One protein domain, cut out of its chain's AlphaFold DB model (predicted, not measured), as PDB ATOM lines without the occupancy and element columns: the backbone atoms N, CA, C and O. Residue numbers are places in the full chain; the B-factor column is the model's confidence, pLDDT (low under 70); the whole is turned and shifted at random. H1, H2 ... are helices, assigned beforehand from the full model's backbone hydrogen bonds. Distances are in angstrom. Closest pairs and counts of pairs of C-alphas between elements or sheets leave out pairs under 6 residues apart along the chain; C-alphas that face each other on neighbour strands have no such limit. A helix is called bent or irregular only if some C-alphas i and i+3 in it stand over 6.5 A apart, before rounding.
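What this domain is: This is residues 541 to 639 of the 710 residues of the protein "HET domain-containing protein" of Gibberella moniliformis (UniProt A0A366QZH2). A small cluster of helices has H4 and the long, kinked H5 running the same way side by side, with H1 crossing the first part of H5 and H2 packed on H1. Past its kink H5 leads away from H1 and H2, and residues 631 to 637 stick out at the far end, where the printed part folds back so that little H6 ends near the last turns of H5. The printed part has 99 residues with six named helices, H1 to H6 in chain order, and no named strand; the class is all helix. The whole is compact, with a radius of gyration of the C-alphas of 13.4 A, and spans 42 by 31 by 23 A.

How they stand to each other: Start at H5, residues 611 to 631, an irregular helix: C-alphas 616 and 619 are 7.7 A apart, and a kink of 64 degrees is near residue 619. H4, residues 586 to 598, touches H5 at a shallow tilt of 27 degrees, running the same way; look at their closest C-alphas, those of Val 590 and Ile 611, 6.1 A apart. H1, residues 544 to 550, touches H5 with residues 615 to 618 of H5 alone; their closest C-alphas, of Leu 548 and Gln 615, are 6.7 A apart, at a steep tilt of 59 degrees, opposite ways. H2, residues 561 to 567, touches H1 at a steep tilt of 56 degrees, opposite ways, with the C-alphas of Leu 544 and Leu 566 closest at 6.5 A. The helix packing is mostly crossed, only just: 1 of these 3 pairs is at a shallow tilt. H3, residues 573 to 576, is close to H4 but not clearly touching; the closest C-alphas, of Ile 576 and Tyr 596, are 6.1 A apart. H6, residues 636 to 639, is close to H5 but not clearly touching, with the C-alphas of Lys 629 and Leu 639 closest at 7.4 A, and is apart from H4. In H1 and H4 every O i to N i+4 pair is within hydrogen-bond range; in H2 it is 2 of 3, in H5 15 of 17, and H3 and H6 are too short for such a pair.

Where its parts are: Find C-alpha 611 at (157.043, 256.581, 105.282); from there H5 runs 27.8 A to C-alpha 631 at (172.133, 251.291, 82.526). H4 is 18.7 A long, H1 10.0 A and H2 9.7 A. H1 begins at C-alpha 544, (149.797, 256.082, 93.991).

The domain as a whole: The farthest C-alphas, of Thr 557 and Gly 633, are 41.9 A apart. The printed part has no cut. The link from H4 to H5, residues 599 to 610, is long. Mean pLDDT of the printed part is 85.7; residues 541, 603 and 604 are under 70.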
ATOM      1  N   ASP A 541     143.836 260.822  86.222       62.19
ATOM      2  CA  ASP A 541     144.347 259.484  86.508       62.19
ATOM      3  C   ASP A 541     145.709 259.669  87.167       62.19
ATOM      4  O   ASP A 541     146.679 260.095  86.540       62.19
ATOM      5  N   ARG A 542     145.733 259.495  88.486       78.06
ATOM      6  CA  ARG A 542     146.913 259.688  89.319       78.06
ATOM      7  C   ARG A 542     147.251 258.345  89.910       78.06
ATOM      8  O   ARG A 542     146.425 257.757  90.609       78.06
ATOM      9  N   ASN A 543     148.469 257.905  89.648       87.19
ATOM     10  CA  ASN A 543     148.984 256.717  90.295       87.19
ATOM     11  C   ASN A 543     149.269 257.002  91.781       87.19
ATOM     12  O   ASN A 543     149.253 258.157  92.233       87.19
ATOM     13  N   LEU A 544     149.543 255.954  92.554       90.06
ATOM     14  CA  LEU A 544     149.797 256.082  93.991       90.06
ATOM     15  C   LEU A 544     150.939 257.072  94.306       90.06
ATOM     16  O   LEU A 544     150.866 257.831  95.275       90.06
ATOM     17  N   CYS A 545     151.972 257.128  93.466       89.38
ATOM     18  CA  CYS A 545     153.137 257.998  93.643       89.38
ATOM     19  C   CYS A 545     152.822 259.485  93.436       89.38
ATOM     20  O   CYS A 545     153.290 260.339  94.201       89.38
ATOM     21  N   ASP A 546     151.988 259.809  92.445       86.75
ATOM     22  CA  ASP A 546     151.475 261.161  92.223       86.75
ATOM     23  C   ASP A 546     150.633 261.638  93.407       86.75
ATOM     24  O   ASP A 546     150.705 262.806  93.805       86.75
ATOM     25  N   LEU A 547     149.813 260.741  93.964       89.88
ATOM     26  CA  LEU A 547     148.984 261.028  95.131       89.88
ATOM     27  C   LEU A 547     149.850 261.276  96.367       89.88
ATOM     28  O   LEU A 547     149.670 262.302  97.025       89.88
ATOM     29  N   LEU A 548     150.836 260.413  96.631       90.12
ATOM     30  CA  LEU A 548     151.786 260.581  97.736       90.12
ATOM     31  C   LEU A 548     152.543 261.909  97.638       90.12
ATOM     32  O   LEU A 548     152.709 262.603  98.639       90.12
ATOM     33  N   SER A 549     152.945 262.300  96.428       86.00
ATOM     34  CA  SER A 549     153.646 263.563  96.185       86.00
ATOM     35  C   SER A 549     152.736 264.783  96.347       86.00
ATOM     36  O   SER A 549     153.135 265.780  96.959       86.00
ATOM     37  N   LYS A 550     151.503 264.723  95.818       85.94
ATOM     38  CA  LYS A 550     150.520 265.818  95.912       85.94
ATOM     39  C   LYS A 550     150.057 266.053  97.343       85.94
ATOM     40  O   LYS A 550     149.916 267.201  97.750       85.94
ATOM     41  N   PHE A 551     149.816 264.982  98.088       89.69
ATOM     42  CA  PHE A 551     149.233 265.032  99.423       89.69
ATOM     43  C   PHE A 551     150.265 264.846 100.541       89.69
ATOM     44  O   PHE A 551     149.888 264.625 101.688       89.69
ATOM     45  N   ARG A 552     151.564 265.015 100.244       88.50
ATOM     46  CA  ARG A 552     152.677 264.933 101.214       88.50
ATOM     47  C   ARG A 552     152.509 265.831 102.447       88.50
ATOM     48  O   ARG A 552     153.067 265.541 103.499       88.50
ATOM     49  N   GLY A 553     151.760 266.930 102.311       88.19
ATOM     50  CA  GLY A 553     151.448 267.860 103.399       88.19
ATOM     51  C   GLY A 553     150.350 267.377 104.353       88.19
ATOM     52  O   GLY A 553     150.122 268.024 105.376       88.19
ATOM     53  N   CYS A 554     149.672 266.265 104.040       91.75
ATOM     54  CA  CYS A 554     148.710 265.650 104.942       91.75
ATOM     55  C   CYS A 554     149.408 265.026 106.153       91.75
ATOM     56  O   CYS A 554     150.468 264.404 106.064       91.75
ATOM     57  N   LYS A 555     148.744 265.150 107.292       91.62
ATOM     58  CA  LYS A 555     149.082 264.568 108.576       91.62
ATOM     59  C   LYS A 555     148.291 263.283 108.780       91.62
ATOM     60  O   LYS A 555     147.129 263.171 108.376       91.62
ATOM     61  N   ALA A 556     148.931 262.351 109.464       90.25
ATOM     62  CA  ALA A 556     148.340 261.120 109.941       90.25
ATOM     63  C   ALA A 556     148.892 260.826 111.337       90.25
ATOM     64  O   ALA A 556     150.064 261.104 111.594       90.25
ATOM     65  N   THR A 557     148.046 260.310 112.227       84.62
ATOM     66  CA  THR A 557     148.484 259.851 113.553       84.62
ATOM     67  C   THR A 557     149.261 258.546 113.420       84.62
ATOM     68  O   THR A 557     150.335 258.407 113.998       84.62
ATOM     69  N   ASP A 558     148.745 257.619 112.608       86.19
ATOM     70  CA  ASP A 558     149.471 256.436 112.169       86.19
ATOM     71  C   ASP A 558     150.194 256.743 110.846       86.19
ATOM     72  O   ASP A 558     149.538 257.101 109.862       86.19
ATOM     73  N   PRO A 559     151.529 256.619 110.766       89.81
ATOM     74  CA  PRO A 559     152.261 256.923 109.540       89.81
ATOM     75  C   PRO A 559     151.835 256.052 108.347       89.81
ATOM     76  O   PRO A 559     151.913 256.515 107.205       89.81
ATOM     77  N   ARG A 560     151.334 254.826 108.580       91.56
ATOM     78  CA  ARG A 560     150.871 253.889 107.534       91.56
ATOM     79  C   ARG A 560     149.697 254.448 106.736       91.56
ATOM     80  O   ARG A 560     149.600 254.218 105.528       91.56
ATOM     81  N   ASP A 561     148.869 255.270 107.374       92.50
ATOM     82  CA  ASP A 561     147.706 255.894 106.745       92.50
ATOM     83  C   ASP A 561     148.093 256.857 105.622       92.50
ATOM     84  O   ASP A 561     147.295 257.085 104.714       92.50
ATOM     85  N   LYS A 562     149.330 257.381 105.608       92.62
ATOM     86  CA  LYS A 562     149.817 258.194 104.484       92.62
ATOM     87  C   LYS A 562     149.838 257.430 103.159       92.62
ATOM     88  O   LYS A 562     149.755 258.063 102.112       92.62
ATOM     89  N   ILE A 563     149.940 256.100 103.205       93.06
ATOM     90  CA  ILE A 563     149.827 255.217 102.039       93.06
ATOM     91  C   ILE A 563     148.411 254.644 101.952       93.06
ATOM     92  O   ILE A 563     147.778 254.761 100.904       93.06
ATOM     93  N   TYR A 564     147.884 254.067 103.039       92.75
ATOM     94  CA  TYR A 564     146.593 253.366 103.017       92.75
ATOM     95  C   TYR A 564     145.423 254.260 102.591       92.75
ATOM     96  O   TYR A 564     144.587 253.834 101.793       92.75
ATOM     97  N   ALA A 565     145.410 255.527 103.016       91.44
ATOM     98  CA  ALA A 565     144.387 256.488 102.613       91.44
ATOM     99  C   ALA A 565     144.461 256.879 101.126       91.44
ATOM    100  O   ALA A 565     143.553 257.527 100.620       91.44
ATOM    101  N   LEU A 566     145.486 256.478 100.376       91.38
ATOM    102  CA  LEU A 566     145.604 256.793  98.950       91.38
ATOM    103  C   LEU A 566     145.337 255.590  98.039       91.38
ATOM    104  O   LEU A 566     145.070 255.804  96.860       91.38
ATOM    105  N   LEU A 567     145.346 254.361  98.573       89.00
ATOM    106  CA  LEU A 567     145.175 253.128  97.789       89.00
ATOM    107  C   LEU A 567     143.880 253.137  96.966       89.00
ATOM    108  O   LEU A 567     143.939 253.041  95.746       89.00
ATOM    109  N   GLY A 568     142.732 253.380  97.607       82.06
ATOM    110  CA  GLY A 568     141.417 253.416  96.945       82.06
ATOM    111  C   GLY A 568     141.135 254.679  96.118       82.06
ATOM    112  O   GLY A 568     139.991 254.932  95.744       82.06
ATOM    113  N   MET A 569     142.140 255.535  95.907       84.94
ATOM    114  CA  MET A 569     142.072 256.700  95.013       84.94
ATOM    115  C   MET A 569     142.992 256.563  93.799       84.94
ATOM    116  O   MET A 569     142.926 257.400  92.896       84.94
ATOM    117  N   ALA A 570     143.891 255.583  93.817       87.69
ATOM    118  CA  ALA A 570     144.970 255.455  92.862       87.69
ATOM    119  C   ALA A 570     144.467 254.769  91.583       87.69
ATOM    120  O   ALA A 570     143.779 253.753  91.643       87.69
ATOM    121  N   SER A 571     144.793 255.307  90.406       83.88
ATOM    122  CA  SER A 571     144.347 254.736  89.118       83.88
ATOM    123  C   SER A 571     144.942 253.353  88.823       83.88
ATOM    124  O   SER A 571     144.477 252.630  87.951       83.88
ATOM    125  N   ASP A 572     146.015 253.017  89.524       84.19
ATOM    126  CA  ASP A 572     146.795 251.789  89.467       84.19
ATOM    127  C   ASP A 572     146.415 250.789  90.573       84.19
ATOM    128  O   ASP A 572     147.130 249.805  90.728       84.19
ATOM    129  N   GLU A 573     145.311 251.002  91.304       81.19
ATOM    130  CA  GLU A 573     144.868 250.193  92.458       81.19
ATOM    131  C   GLU A 573     145.018 248.675  92.251       81.19
ATOM    132  O   GLU A 573     145.628 247.994  93.078       81.19
ATOM    133  N   GLU A 574     144.550 248.149  91.114       79.81
ATOM    134  CA  GLU A 574     144.619 246.717  90.778       79.81
ATOM    135  C   GLU A 574     146.059 246.177  90.670       79.81
ATOM    136  O   GLU A 574     146.305 245.003  90.940       79.81
ATOM    137  N   ASN A 575     147.025 247.031  90.315       80.56
ATOM    138  CA  ASN A 575     148.436 246.675  90.147       80.56
ATOM    139  C   ASN A 575     149.263 246.838  91.430       80.56
ATOM    140  O   ASN A 575     150.394 246.353  91.478       80.56
ATOM    141  N   ILE A 576     148.747 247.540  92.444       83.12
ATOM    142  CA  ILE A 576     149.506 247.837  93.668       83.12
ATOM    143  C   ILE A 576     149.703 246.567  94.501       83.12
ATOM    144  O   ILE A 576     150.762 246.375  95.095       83.12
ATOM    145  N   GLY A 577     148.688 245.697  94.565       82.00
ATOM    146  CA  GLY A 577     148.734 244.455  95.349       82.00
ATOM    147  C   GLY A 577     148.838 244.658  96.870       82.00
ATOM    148  O   GLY A 577     148.989 243.687  97.608       82.00
ATOM    149  N   MET A 578     148.744 245.902  97.350       87.25
ATOM    150  CA  MET A 578     148.761 246.260  98.769       87.25
ATOM    151  C   MET A 578     147.339 246.499  99.276       87.25
ATOM    152  O   MET A 578     146.470 246.971  98.547       87.25
ATOM    153  N   ARG A 579     147.119 246.213 100.559       88.12
ATOM    154  CA  ARG A 579     145.879 246.506 101.284       88.12
ATOM    155  C   ARG A 579     146.219 247.091 102.644       88.12
ATOM    156  O   ARG A 579     147.321 246.864 103.148       88.12
ATOM    157  N   ALA A 580     145.281 247.826 103.232       88.19
ATOM    158  CA  ALA A 580     145.445 248.326 104.585       88.19
ATOM    159  C   ALA A 580     145.510 247.144 105.558       88.19
ATOM    160  O   ALA A 580     144.537 246.407 105.720       88.19
ATOM    161  N   ASP A 581     146.668 246.959 106.179       86.25
ATOM    162  CA  ASP A 581     146.914 245.916 107.163       86.25
ATOM    163  C   ASP A 581     147.617 246.531 108.373       86.25
ATOM    164  O   ASP A 581     148.798 246.892 108.329       86.25
ATOM    165  N   TYR A 582     146.855 246.696 109.454       83.06
ATOM    166  CA  TYR A 582     147.334 247.305 110.691       83.06
ATOM    167  C   TYR A 582     148.094 246.323 111.591       83.06
ATOM    168  O   TYR A 582     148.657 246.763 112.596       83.06
ATOM    169  N   SER A 583     148.184 245.041 111.220       76.38
ATOM    170  CA  SER A 583     149.117 244.100 111.852       76.38
ATOM    171  C   SER A 583     150.572 244.352 111.420       76.38
ATOM    172  O   SER A 583     151.509 244.011 112.137       76.38
ATOM    173  N   LYS A 584     150.794 245.004 110.267       79.94
ATOM    174  CA  LYS A 584     152.135 245.275 109.727       79.94
ATOM    175  C   LYS A 584     152.757 246.531 110.321       79.94
ATOM    176  O   LYS A 584     152.181 247.608 110.228       79.94
ATOM    177  N   GLU A 585     153.993 246.433 110.798       79.56
ATOM    178  CA  GLU A 585     154.801 247.604 111.163       79.56
ATOM    179  C   GLU A 585     155.074 248.526 109.959       79.56
ATOM    180  O   GLU A 585     155.140 248.080 108.810       79.56
ATOM    181  N   GLU A 586     155.321 249.811 110.223       86.56
ATOM    182  CA  GLU A 586     155.578 250.838 109.199       86.56
ATOM    183  C   GLU A 586     156.652 250.411 108.182       86.56
ATOM    184  O   GLU A 586     156.452 250.491 106.969       86.56
ATOM    185  N   LYS A 587     157.772 249.864 108.662       85.12
ATOM    186  CA  LYS A 587     158.887 249.398 107.823       85.12
ATOM    187  C   LYS A 587     158.488 248.282 106.851       85.12
ATOM    188  O   LYS A 587     159.082 248.149 105.779       85.12
ATOM    189  N   ALA A 588     157.510 247.451 107.213       84.75
ATOM    190  CA  ALA A 588     156.984 246.437 106.308       84.75
ATOM    191  C   ALA A 588     156.180 247.071 105.167       84.75
ATOM    192  O   ALA A 588     156.389 246.695 104.017       84.75
ATOM    193  N   VAL A 589     155.361 248.078 105.478       90.06
ATOM    194  CA  VAL A 589     154.599 248.847 104.483       90.06
ATOM    195  C   VAL A 589     155.538 249.597 103.533       90.06
ATOM    196  O   VAL A 589     155.345 249.554 102.320       90.06
ATOM    197  N   VAL A 590     156.612 250.205 104.055       90.50
ATOM    198  CA  VAL A 590     157.658 250.846 103.234       90.50
ATOM    199  C   VAL A 590     158.287 249.848 102.259       90.50
ATOM    200  O   VAL A 590     158.491 250.178 101.094       90.50
ATOM    201  N   ARG A 591     158.582 248.620 102.705       88.38
ATOM    202  CA  ARG A 591     159.148 247.579 101.835       88.38
ATOM    203  C   ARG A 591     158.196 247.206 100.704       88.38
ATOM    204  O   ARG A 591     158.633 247.172  99.561       88.38
ATOM    205  N   GLU A 592     156.928 246.955 101.016       89.50
ATOM    206  CA  GLU A 592     155.912 246.604 100.014       89.50
ATOM    207  C   GLU A 592     155.748 247.711  98.973       89.50
ATOM    208  O   GLU A 592     155.774 247.441  97.773       89.50
ATOM    209  N   PHE A 593     155.702 248.967  99.417       90.50
ATOM    210  CA  PHE A 593     155.620 250.105  98.512       90.50
ATOM    211  C   PHE A 593     156.875 250.264  97.633       90.50
ATOM    212  O   PHE A 593     156.770 250.500  96.429       90.50
ATOM    213  N   CYS A 594     158.079 250.092  98.189       88.50
ATOM    214  CA  CYS A 594     159.317 250.098  97.401       88.50
ATOM    215  C   CYS A 594     159.358 248.952  96.375       88.50
ATOM    216  O   CYS A 594     159.862 249.129  95.265       88.50
ATOM    217  N   SER A 595     158.812 247.788  96.725       87.44
ATOM    218  CA  SER A 595     158.696 246.657  95.806       87.44
ATOM    219  C   SER A 595     157.700 246.916  94.683       87.44
ATOM    220  O   SER A 595     157.997 246.612  93.526       87.44
ATOM    221  N   TYR A 596     156.576 247.564  94.989       88.56
ATOM    222  CA  TYR A 596     155.634 248.059  93.992       88.56
ATOM    223  C   TYR A 596     156.317 249.008  92.989       88.56
ATOM    224  O   TYR A 596     156.262 248.778  91.774       88.56
ATOM    225  N   LEU A 597     157.041 250.012  93.501       84.81
ATOM    226  CA  LEU A 597     157.785 250.993  92.704       84.81
ATOM    227  C   LEU A 597     158.762 250.351  91.709       84.81
ATOM    228  O   LEU A 597     158.843 250.796  90.564       84.81
ATOM    229  N   LEU A 598     159.502 249.323  92.134       79.62
ATOM    230  CA  LEU A 598     160.467 248.619  91.285       79.62
ATOM    231  C   LEU A 598     159.852 247.537  90.394       79.62
ATOM    232  O   LEU A 598     160.439 247.194  89.367       79.62
ATOM    233  N   GLY A 599     158.731 246.954  90.817       77.19
ATOM    234  CA  GLY A 599     158.196 245.712  90.261       77.19
ATOM    235  C   GLY A 599     158.930 244.444  90.662       77.19
ATOM    236  O   GLY A 599     158.806 243.449  89.958       77.19
ATOM    237  N   GLN A 600     159.691 244.474  91.757       73.94
ATOM    238  CA  GLN A 600     160.410 243.319  92.300       73.94
ATOM    239  C   GLN A 600     160.722 243.504  93.792       73.94
ATOM    240  O   GLN A 600     160.620 244.608  94.330       73.94
ATOM    241  N   ASP A 601     161.136 242.432  94.467       73.69
ATOM    242  CA  ASP A 601     161.457 242.466  95.895       73.69
ATOM    243  C   ASP A 601     162.701 243.303  96.214       73.69
ATOM    244  O   ASP A 601     163.760 243.166  95.597       73.69
ATOM    245  N   TRP A 602     162.591 244.149  97.241       72.88
ATOM    246  CA  TRP A 602     163.707 244.950  97.730       72.88
ATOM    247  C   TRP A 602     164.504 244.178  98.799       72.88
ATOM    248  O   TRP A 602     164.089 244.106  99.958       72.88
ATOM    249  N   THR A 603     165.659 243.603  98.434       60.41
ATOM    250  CA  THR A 603     166.377 242.613  99.273       60.41
ATOM    251  C   THR A 603     167.639 243.114  99.990       60.41
ATOM    252  O   THR A 603     168.045 242.488 100.966       60.41
ATOM    253  N   VAL A 604     168.255 244.235  99.576       59.59
ATOM    254  CA  VAL A 604     169.630 244.581 100.021       59.59
ATOM    255  C   VAL A 604     169.706 245.748 101.023       59.59
ATOM    256  O   VAL A 604     170.460 245.660 101.986       59.59
ATOM    257  N   SER A 605     168.928 246.830 100.861       75.12
ATOM    258  CA  SER A 605     168.863 247.947 101.834       75.12
ATOM    259  C   SER A 605     167.766 248.947 101.474       75.12
ATOM    260  O   SER A 605     167.898 249.612 100.450       75.12
ATOM    261  N   LEU A 606     166.703 249.079 102.277       79.50
ATOM    262  CA  LEU A 606     165.589 249.994 101.974       79.50
ATOM    263  C   LEU A 606     166.061 251.457 101.832       79.50
ATOM    264  O   LEU A 606     166.884 251.897 102.637       79.50
ATOM    265  N   PRO A 607     165.513 252.231 100.873       82.62
ATOM    266  CA  PRO A 607     165.891 253.636 100.659       82.62
ATOM    267  C   PRO A 607     165.426 254.571 101.792       82.62
ATOM    268  O   PRO A 607     165.914 255.702 101.912       82.62
ATOM    269  N   ALA A 608     164.496 254.096 102.624       85.62
ATOM    270  CA  ALA A 608     163.953 254.777 103.791       85.62
ATOM    271  C   ALA A 608     163.569 253.758 104.877       85.62
ATOM    272  O   ALA A 608     163.230 252.612 104.568       85.62
ATOM    273  N   GLN A 609     163.613 254.172 106.144       83.06
ATOM    274  CA  GLN A 609     163.130 253.364 107.276       83.06
ATOM    275  C   GLN A 609     161.712 253.755 107.718       83.06
ATOM    276  O   GLN A 609     161.065 252.967 108.404       83.06
ATOM    277  N   ALA A 610     161.232 254.930 107.294       89.19
ATOM    278  CA  ALA A 610     159.913 255.477 107.607       89.19
ATOM    279  C   ALA A 610     159.213 256.024 106.349       89.19
ATOM    280  O   ALA A 610     159.858 256.393 105.364       89.19
ATOM    281  N   ILE A 611     157.885 256.114 106.390       91.12
ATOM    282  CA  ILE A 611     157.043 256.581 105.282       91.12
ATOM    283  C   ILE A 611     157.264 258.069 105.009       91.12
ATOM    284  O   ILE A 611     157.293 258.483 103.852       91.12
ATOM    285  N   GLU A 612     157.474 258.888 106.041       88.06
ATOM    286  CA  GLU A 612     157.758 260.315 105.840       88.06
ATOM    287  C   GLU A 612     159.088 260.537 105.113       88.06
ATOM    288  O   GLU A 612     159.179 261.345 104.186       88.06
ATOM    289  N   GLU A 613     160.112 259.769 105.493       90.12
ATOM    290  CA  GLU A 613     161.415 259.786 104.833       90.12
ATOM    291  C   GLU A 613     161.279 259.329 103.372       90.12
ATOM    292  O   GLU A 613     161.789 259.991 102.466       90.12
ATOM    293  N   LEU A 614     160.526 258.254 103.127       89.38
ATOM    294  CA  LEU A 614     160.221 257.750 101.788       89.38
ATOM    295  C   LEU A 614     159.531 258.812 100.914       89.38
ATOM    296  O   LEU A 614     159.975 259.053  99.793       89.38
ATOM    297  N   GLN A 615     158.492 259.488 101.419       88.25
ATOM    298  CA  GLN A 615     157.784 260.552 100.692       88.25
ATOM    299  C   GLN A 615     158.708 261.715 100.323       88.25
ATOM    300  O   GLN A 615     158.590 262.278  99.235       88.25
ATOM    301  N   SER A 616     159.638 262.071 101.215       86.44
ATOM    302  CA  SER A 616     160.596 263.155 100.975       86.44
ATOM    303  C   SER A 616     161.606 262.822  99.870       86.44
ATOM    304  O   SER A 616     162.000 263.706  99.111       86.44
ATOM    305  N   LYS A 617     161.980 261.541  99.749       88.06
ATOM    306  CA  LYS A 617     162.952 261.022  98.777       88.06
ATOM    307  C   LYS A 617     162.324 260.552  97.465       88.06
ATOM    308  O   LYS A 617     163.060 260.271  96.525       88.06
ATOM    309  N   LEU A 618     160.996 260.445  97.388       86.69
ATOM    310  CA  LEU A 618     160.294 259.836  96.255       86.69
ATOM    311  C   LEU A 618     160.721 260.413  94.887       86.69
ATOM    312  O   LEU A 618     161.060 259.618  94.012       86.69
ATOM    313  N   PRO A 619     160.794 261.750  94.685       80.62
ATOM    314  CA  PRO A 619     161.132 262.309  93.373       80.62
ATOM    315  C   PRO A 619     162.559 261.966  92.921       80.62
ATOM    316  O   PRO A 619     162.770 261.574  91.776       80.62
ATOM    317  N   SER A 620     163.542 262.073  93.821       85.75
ATOM    318  CA  SER A 620     164.934 261.715  93.520       85.75
ATOM    319  C   SER A 620     165.098 260.208  93.323       85.75
ATOM    320  O   SER A 620     165.790 259.784  92.402       85.75
ATOM    321  N   LEU A 621     164.397 259.401  94.127       86.44
ATOM    322  CA  LEU A 621     164.420 257.943  94.031       86.44
ATOM    323  C   LEU A 621     163.906 257.463  92.665       86.44
ATOM    324  O   LEU A 621     164.551 256.630  92.036       86.44
ATOM    325  N   SER A 622     162.795 258.015  92.163       88.12
ATOM    326  CA  SER A 622     162.272 257.666  90.834       88.12
ATOM    327  C   SER A 622     163.285 257.940  89.716       88.12
ATOM    328  O   SER A 622     163.436 257.105  88.821       88.12
ATOM    329  N   LYS A 623     164.020 259.061  89.778       88.25
ATOM    330  CA  LYS A 623     165.077 259.379  88.802       88.25
ATOM    331  C   LYS A 623     166.257 258.410  88.899       88.25
ATOM    332  O   LYS A 623     166.696 257.871  87.885       88.25
ATOM    333  N   GLU A 624     166.768 258.170  90.104       88.12
ATOM    334  CA  GLU A 624     167.897 257.256  90.330       88.12
ATOM    335  C   GLU A 624     167.593 255.841  89.822       88.12
ATOM    336  O   GLU A 624     168.418 255.228  89.139       88.12
ATOM    337  N   LEU A 625     166.382 255.350  90.096       87.56
ATOM    338  CA  LEU A 625     165.921 254.036  89.656       87.56
ATOM    339  C   LEU A 625     165.728 253.957  88.136       87.56
ATOM    340  O   LEU A 625     166.087 252.940  87.537       87.56
ATOM    341  N   LEU A 626     165.224 255.023  87.501       89.19
ATOM    342  CA  LEU A 626     165.141 255.107  86.040       89.19
ATOM    343  C   LEU A 626     166.532 254.958  85.412       89.19
ATOM    344  O   LEU A 626     166.743 254.086  84.569       89.19
ATOM    345  N   LEU A 627     167.495 255.762  85.870       88.44
ATOM    346  CA  LEU A 627     168.876 255.736  85.379       88.44
ATOM    347  C   LEU A 627     169.542 254.375  85.601       88.44
ATOM    348  O   LEU A 627     170.310 253.909  84.759       88.44
ATOM    349  N   GLN A 628     169.259 253.722  86.727       88.50
ATOM    350  CA  GLN A 628     169.752 252.378  86.999       88.50
ATOM    351  C   GLN A 628     169.191 251.357  86.001       88.50
ATOM    352  O   GLN A 628     169.967 250.579  85.442       88.50
ATOM    353  N   LYS A 629     167.876 251.368  85.749       89.12
ATOM    354  CA  LYS A 629     167.229 250.444  84.804       89.12
ATOM    355  C   LYS A 629     167.714 250.642  83.367       89.12
ATOM    356  O   LYS A 629     167.991 249.658  82.683       89.12
ATOM    357  N   LEU A 630     167.902 251.893  82.942       89.25
ATOM    358  CA  LEU A 630     168.479 252.221  81.633       89.25
ATOM    359  C   LEU A 630     169.904 251.655  81.496       89.25
ATOM    360  O   LEU A 630     170.206 250.961  80.528       89.25
ATOM    361  N   LYS A 631     170.761 251.842  82.511       88.81
ATOM    362  CA  LYS A 631     172.133 251.291  82.526       88.81
ATOM    363  C   LYS A 631     172.183 249.763  82.521       88.81
ATOM    364  O   LYS A 631     173.152 249.190  82.032       88.81
ATOM    365  N   GLN A 632     171.174 249.108  83.090       89.12
ATOM    366  CA  GLN A 632     171.074 247.648  83.135       89.12
ATOM    367  C   GLN A 632     170.538 247.038  81.832       89.12
ATOM    368  O   GLN A 632     170.557 245.816  81.698       89.12
ATOM    369  N   GLY A 633     170.104 247.854  80.863       86.06
ATOM    370  CA  GLY A 633     169.584 247.361  79.588       86.06
ATOM    371  C   GLY A 633     168.244 246.634  79.728       86.06
ATOM    372  O   GLY A 633     168.007 245.646  79.037       86.06
ATOM    373  N   GLU A 634     167.389 247.097  80.641       88.44
ATOM    374  CA  GLU A 634     166.047 246.549  80.876       88.44
ATOM    375  C   GLU A 634     165.170 246.570  79.615       88.44
ATOM    376  O   GLU A 634     165.362 247.385  78.711       88.44
ATOM    377  N   SER A 635     164.185 245.669  79.544       90.25
ATOM    378  CA  SER A 635     163.285 245.602  78.388       90.25
ATOM    379  C   SER A 635     162.370 246.831  78.303       90.25
ATOM    380  O   SER A 635     162.037 247.457  79.312       90.25
ATOM    381  N   ALA A 636     161.900 247.148  77.091       87.62
ATOM    382  CA  ALA A 636     160.939 248.231  76.867       87.62
ATOM    383  C   ALA A 636     159.663 248.057  77.718       87.62
ATOM    384  O   ALA A 636     159.192 249.011  78.333       87.62
ATOM    385  N   ASP A 637     159.152 246.826  77.836       89.50
ATOM    386  CA  ASP A 637     157.983 246.521  78.670       89.50
ATOM    387  C   ASP A 637     158.253 246.765  80.166       89.50
ATOM    388  O   ASP A 637     157.406 247.332  80.859       89.50
ATOM    389  N   SER A 638     159.444 246.398  80.658       89.69
ATOM    390  CA  SER A 638     159.886 246.644  82.043       89.69
ATOM    391  C   SER A 638     159.949 248.147  82.342       89.69
ATOM    392  O   SER A 638     159.404 248.609  83.347       89.69
ATOM    393  N   LEU A 639     160.534 248.938  81.434       90.38
ATOM    394  CA  LEU A 639     160.621 250.398  81.561       90.38
ATOM    395  C   LEU A 639     159.250 251.073  81.501       90.38
ATOM    396  O   LEU A 639     158.975 251.976  82.291       90.38
TER     397      LEU A 639